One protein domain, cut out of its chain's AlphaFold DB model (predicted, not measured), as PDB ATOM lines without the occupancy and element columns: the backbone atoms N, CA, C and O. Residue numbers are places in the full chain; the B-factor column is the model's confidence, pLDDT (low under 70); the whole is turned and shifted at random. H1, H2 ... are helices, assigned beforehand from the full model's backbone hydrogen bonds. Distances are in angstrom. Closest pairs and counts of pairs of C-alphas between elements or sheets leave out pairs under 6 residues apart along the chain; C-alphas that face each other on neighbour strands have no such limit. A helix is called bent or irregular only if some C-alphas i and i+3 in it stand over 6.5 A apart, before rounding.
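What this domain is: This is residues 23 to 48 and 57 to 76 of the 80 residues of an uncharacterized protein of Novispirillum itersonii (UniProt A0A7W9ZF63). Helices H1 and H2, joined by a tight link, pack on the longest helix, H3, at different places: H1 near Cys 68, H2 on residues 59 to 64. The printed part has 46 residues, with three named helices in the order H1, H2, H3 and no named strand: all helix. It is loose, with a radius of gyration of the C-alphas of 11.9 A, and elongated, spanning 36 by 24 by 15 A.

How they stand to each other: H1, residues 23 to 30, touches H3, residues 59 to 71; their closest C-alphas, of Leu 24 and Cys 68, are 6.1 A apart. They run opposite ways at a steep tilt of 68 degrees, only just short of about perpendicular. H2, residues 33 to 43, meets H1 only through their link. H2 touches H3 at residues 59 to 64 alone, with the closest C-alphas, of Leu 40 and Gly 59, 6.1 A apart; at 71 degrees they are only just about perpendicular. Every O i to N i+4 pair is within hydrogen-bond range in H1 and H3, and 4 of 7 in H2.

Where its parts are: H1 begins at C-alpha 23 (180.485, 199.937, 177.561) and is 10.4 A long. H2 is 15.0 A long and irregular, with C-alphas 35 and 38 7.2 A apart. H3, 18.5 A long, ends at C-alpha 71 (185.128, 194.897, 173.782).

The domain as a whole: The farthest C-alphas, of Asp 48 and Arg 76, are 38.5 A apart. Residues 49 to 56 are not printed; C-alphas 48 and 57 are 13.8 A apart across this cut, which lies in the link from H2 to H3. Residues 47 to 48 and 71 to 76 have pLDDT under 70.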
ATOM      1  N   PRO A  23     180.838 200.713 178.741       70.25
ATOM      2  CA  PRO A  23     180.485 199.937 177.561       70.25
ATOM      3  C   PRO A  23     179.348 198.956 177.836       70.25
ATOM      4  O   PRO A  23     178.702 198.533 176.883       70.25
ATOM      5  N   LEU A  24     179.073 198.613 179.101       73.56
ATOM      6  CA  LEU A  24     177.936 197.780 179.460       73.56
ATOM      7  C   LEU A  24     176.597 198.450 179.128       73.56
ATOM      8  O   LEU A  24     175.732 197.784 178.568       73.56
ATOM      9  N   GLU A  25     176.441 199.755 179.378       76.56
ATOM     10  CA  GLU A  25     175.214 200.489 179.030       76.56
ATOM     11  C   GLU A  25     175.012 200.577 177.515       76.56
ATOM     12  O   GLU A  25     173.907 200.378 177.005       76.56
ATOM     13  N   LYS A  26     176.093 200.837 176.771       77.19
ATOM     14  CA  LYS A  26     176.059 200.858 175.298       77.19
ATOM     15  C   LYS A  26     175.694 199.482 174.739       77.19
ATOM     16  O   LYS A  26     174.903 199.376 173.801       77.19
ATOM     17  N   LEU A  27     176.250 198.428 175.329       75.81
ATOM     18  CA  LEU A  27     175.964 197.049 174.956       75.81
ATOM     19  C   LEU A  27     174.527 196.648 175.287       75.81
ATOM     20  O   LEU A  27     173.909 195.983 174.463       75.81
ATOM     21  N   ASP A  28     173.976 197.063 176.428       78.69
ATOM     22  CA  ASP A  28     172.600 196.723 176.820       78.69
ATOM     23  C   ASP A  28     171.558 197.346 175.880       78.69
ATOM     24  O   ASP A  28     170.537 196.730 175.586       78.69
ATOM     25  N   ARG A  29     171.860 198.520 175.307       80.31
ATOM     26  CA  ARG A  29     171.036 199.145 174.255       80.31
ATOM     27  C   ARG A  29     171.162 198.464 172.891       80.31
ATOM     28  O   ARG A  29     170.229 198.525 172.097       80.31
ATOM     29  N   THR A  30     172.313 197.861 172.596       80.19
ATOM     30  CA  THR A  30     172.634 197.342 171.253       80.19
ATOM     31  C   THR A  30     172.326 195.852 171.114       80.19
ATOM     32  O   THR A  30     171.944 195.389 170.041       80.19
ATOM     33  N   VAL A  31     172.496 195.083 172.191       80.31
ATOM     34  CA  VAL A  31     172.378 193.624 172.187       80.31
ATOM     35  C   VAL A  31     171.219 193.208 173.094       80.31
ATOM     36  O   VAL A  31     171.308 193.385 174.310       80.31
ATOM     37  N   PRO A  32     170.150 192.587 172.558       84.88
ATOM     38  CA  PRO A  32     169.060 192.068 173.376       84.88
ATOM     39  C   PRO A  32     169.503 190.788 174.104       84.88
ATOM     40  O   PRO A  32     169.216 189.666 173.687       84.88
ATOM     41  N   PHE A  33     170.221 190.958 175.215       82.69
ATOM     42  CA  PHE A  33     170.859 189.880 175.980       82.69
ATOM     43  C   PHE A  33     169.898 188.783 176.461       82.69
ATOM     44  O   PHE A  33     170.269 187.612 176.551       82.69
ATOM     45  N   GLU A  34     168.649 189.152 176.727       86.25
ATOM     46  CA  GLU A  34     167.590 188.253 177.182       86.25
ATOM     47  C   GLU A  34     167.232 187.170 176.151       86.25
ATOM     48  O   GLU A  34     166.909 186.040 176.523       86.25
ATOM     49  N   GLN A  35     167.399 187.443 174.851       88.12
ATOM     50  CA  GLN A  35     167.143 186.457 173.792       88.12
ATOM     51  C   GLN A  35     168.119 185.272 173.838       88.12
ATOM     52  O   GLN A  35     167.798 184.178 173.374       88.12
ATOM     53  N   PHE A  36     169.295 185.449 174.446       86.00
ATOM     54  CA  PHE A  36     170.283 184.381 174.591       86.00
ATOM     55  C   PHE A  36     169.999 183.460 175.781       86.00
ATOM     56  O   PHE A  36     170.624 182.405 175.870       86.00
ATOM     57  N   ARG A  37     169.049 183.778 176.675       87.31
ATOM     58  CA  ARG A  37     168.691 182.910 177.816       87.31
ATOM     59  C   ARG A  37     168.475 181.440 177.456       87.31
ATOM     60  O   ARG A  37     169.122 180.602 178.086       87.31
ATOM     61  N   PRO A  38     167.618 181.080 176.481       88.12
ATOM     62  CA  PRO A  38     167.389 179.676 176.141       88.12
ATOM     63  C   PRO A  38     168.650 178.989 175.603       88.12
ATOM     64  O   PRO A  38     168.869 177.810 175.876       88.12
ATOM     65  N   LEU A  39     169.501 179.717 174.875       87.19
ATOM     66  CA  LEU A  39     170.782 179.204 174.385       87.19
ATOM     67  C   LEU A  39     171.768 178.987 175.537       87.19
ATOM     68  O   LEU A  39     172.393 177.933 175.624       87.19
ATOM     69  N   LEU A  40     171.860 179.941 176.463       85.12
ATOM     70  CA  LEU A  40     172.737 179.875 177.631       85.12
ATOM     71  C   LEU A  40     172.319 178.764 178.599       85.12
ATOM     72  O   LEU A  40     173.181 178.071 179.128       85.12
ATOM     73  N   LEU A  41     171.018 178.548 178.793       84.25
ATOM     74  CA  LEU A  41     170.491 177.435 179.587       84.25
ATOM     75  C   LEU A  41     170.864 176.067 179.001       84.25
ATOM     76  O   LEU A  41     171.131 175.141 179.759       84.25
ATOM     77  N   LYS A  42     170.907 175.945 177.669       85.06
ATOM     78  CA  LYS A  42     171.307 174.707 176.982       85.06
ATOM     79  C   LYS A  42     172.824 174.500 176.971       85.06
ATOM     80  O   LYS A  42     173.286 173.377 177.138       85.06
ATOM     81  N   ALA A  43     173.592 175.566 176.751       83.00
ATOM     82  CA  ALA A  43     175.040 175.491 176.566       83.00
ATOM     83  C   ALA A  43     175.822 175.452 177.889       83.00
ATOM     84  O   ALA A  43     176.865 174.806 177.980       83.00
ATOM     85  N   VAL A  44     175.339 176.143 178.927       80.94
ATOM     86  CA  VAL A  44     176.040 176.240 180.210       80.94
ATOM     87  C   VAL A  44     175.563 175.130 181.137       80.94
ATOM     88  O   VAL A  44     174.494 175.214 181.741       80.94
ATOM     89  N   ARG A  45     176.403 174.107 181.319       74.19
ATOM     90  CA  ARG A  45     176.203 173.094 182.364       74.19
ATOM     91  C   ARG A  45     176.218 173.767 183.738       74.19
ATOM     92  O   ARG A  45     177.238 174.320 184.152       74.19
ATOM     93  N   ARG A  46     175.083 173.747 184.442       70.88
ATOM     94  CA  ARG A  46     175.003 174.204 185.835       70.88
ATOM     95  C   ARG A  46     175.492 173.098 186.764       70.88
ATOM     96  O   ARG A  46     175.209 171.928 186.535       70.88
ATOM     97  N   SER A  47     176.232 173.491 187.798       68.06
ATOM     98  CA  SER A  47     176.571 172.585 188.894       68.06
ATOM     99  C   SER A  47     175.298 172.199 189.642       68.06
ATOM    100  O   SER A  47     174.415 173.044 189.809       68.06
ATOM    101  N   ASP A  48     175.230 170.948 190.096       69.25
ATOM    102  CA  ASP A  48     174.114 170.434 190.886       69.25
ATOM    103  C   ASP A  48     173.855 171.327 192.110       69.25
ATOM    104  O   ASP A  48     174.742 171.451 192.963       69.25
ATOM    105  N   PHE A  57     176.179 182.847 189.626       80.31
ATOM    106  CA  PHE A  57     175.721 184.015 188.868       80.31
ATOM    107  C   PHE A  57     174.854 183.610 187.670       80.31
ATOM    108  O   PHE A  57     175.098 182.564 187.050       80.31
ATOM    109  N   ASP A  58     173.899 184.473 187.321       85.19
ATOM    110  CA  ASP A  58     173.034 184.270 186.164       85.19
ATOM    111  C   ASP A  58     173.846 184.156 184.861       85.19
ATOM    112  O   ASP A  58     174.892 184.789 184.687       85.19
ATOM    113  N   GLY A  59     173.365 183.320 183.940       85.06
ATOM    114  CA  GLY A  59     174.024 183.069 182.661       85.06
ATOM    115  C   GLY A  59     174.124 184.336 181.818       85.06
ATOM    116  O   GLY A  59     175.170 184.592 181.223       85.06
ATOM    117  N   VAL A  60     173.073 185.162 181.831       86.50
ATOM    118  CA  VAL A  60     173.033 186.436 181.099       86.50
ATOM    119  C   VAL A  60     174.052 187.419 181.665       86.50
ATOM    120  O   VAL A  60     174.792 188.043 180.911       86.50
ATOM    121  N   LEU A  61     174.165 187.506 182.995       86.25
ATOM    122  CA  LEU A  61     175.154 188.362 183.649       86.25
ATOM    123  C   LEU A  61     176.588 187.949 183.289       86.25
ATOM    124  O   LEU A  61     177.405 188.796 182.933       86.25
ATOM    125  N   LYS A  62     176.894 186.645 183.321       86.19
ATOM    126  CA  LYS A  62     178.209 186.135 182.893       86.19
ATOM    127  C   LYS A  62     178.494 186.473 181.431       86.19
ATOM    128  O   LYS A  62     179.611 186.865 181.105       86.19
ATOM    129  N   PHE A  63     177.492 186.344 180.563       86.56
ATOM    130  CA  PHE A  63     177.617 186.676 179.149       86.56
ATOM    131  C   PHE A  63     177.878 188.174 178.931       86.56
ATOM    132  O   PHE A  63     178.821 188.526 178.228       86.56
ATOM    133  N   ARG A  64     177.146 189.055 179.623       86.75
ATOM    134  CA  ARG A  64     177.390 190.508 179.619       86.75
ATOM    135  C   ARG A  64     178.827 190.853 180.031       86.75
ATOM    136  O   ARG A  64     179.496 191.622 179.344       86.75
ATOM    137  N   ILE A  65     179.332 190.233 181.100       85.38
ATOM    138  CA  ILE A  65     180.716 190.423 181.570       85.38
ATOM    139  C   ILE A  65     181.732 189.953 180.519       85.38
ATOM    140  O   ILE A  65     182.728 190.638 180.279       85.38
ATOM    141  N   LEU A  66     181.497 188.803 179.877       84.25
ATOM    142  CA  LEU A  66     182.371 188.277 178.822       84.25
ATOM    143  C   LEU A  66     182.437 189.215 177.614       84.25
ATOM    144  O   LEU A  66     183.534 189.517 177.146       84.25
ATOM    145  N   VAL A  67     181.287 189.698 177.141       84.25
ATOM    146  CA  VAL A  67     181.214 190.624 176.004       84.25
ATOM    147  C   VAL A  67     181.907 191.941 176.346       84.25
ATOM    148  O   VAL A  67     182.764 192.383 175.590       84.25
ATOM    149  N   CYS A  68     181.640 192.510 177.524       81.25
ATOM    150  CA  CYS A  68     182.293 193.737 177.982       81.25
ATOM    151  C   CYS A  68     183.822 193.579 178.098       81.25
ATOM    152  O   CYS A  68     184.589 194.432 177.647       81.25
ATOM    153  N   ARG A  69     184.300 192.448 178.640       78.38
ATOM    154  CA  ARG A  69     185.738 192.139 178.693       78.38
ATOM    155  C   ARG A  69     186.356 192.056 177.297       78.38
ATOM    156  O   ARG A  69     187.503 192.458 177.122       78.38
ATOM    157  N   TYR A  70     185.633 191.496 176.334       76.12
ATOM    158  CA  TYR A  70     186.103 191.355 174.962       76.12
ATOM    159  C   TYR A  70     186.169 192.705 174.243       76.12
ATOM    160  O   TYR A  70     187.190 193.007 173.636       76.12
ATOM    161  N   THR A  71     185.153 193.558 174.396       69.00
ATOM    162  CA  THR A  71     185.128 194.897 173.782       69.00
ATOM    163  C   THR A  71     186.161 195.853 174.377       69.00
ATOM    164  O   THR A  71     186.603 196.766 173.692       69.00
ATOM    165  N   ARG A  72     186.563 195.658 175.642       65.12
ATOM    166  CA  ARG A  72     187.600 196.469 176.308       65.12
ATOM    167  C   ARG A  72     189.035 195.998 176.037       65.12
ATOM    168  O   ARG A  72     189.975 196.669 176.452       65.12
ATOM    169  N   ARG A  73     189.248 194.848 175.387       59.69
ATOM    170  CA  ARG A  73     190.602 194.434 174.993       59.69
ATOM    171  C   ARG A  73     190.946 195.082 173.653       59.69
ATOM    172  O   ARG A  73     190.189 194.883 172.707       59.69
ATOM    173  N   PRO A  74     192.086 195.787 173.522       52.72
ATOM    174  CA  PRO A  74     192.570 196.145 172.201       52.72
ATOM    175  C   PRO A  74     192.787 194.834 171.453       52.72
ATOM    176  O   PRO A  74     193.570 193.980 171.884       52.72
ATOM    177  N   PHE A  75     192.047 194.646 170.365       48.06
ATOM    178  CA  PHE A  75     192.361 193.623 169.388       48.06
ATOM    179  C   PHE A  75     193.793 193.889 168.936       48.06
ATOM    180  O   PHE A  75     194.037 194.779 168.125       48.06
ATOM    181  N   ARG A  76     194.768 193.153 169.484       46.84
ATOM    182  CA  ARG A  76     196.073 193.034 168.840       46.84
ATOM    183  C   ARG A  76     195.807 192.251 167.565       46.84
ATOM    184  O   ARG A  76     195.859 191.026 167.565       46.84
TER     185      ARG A  76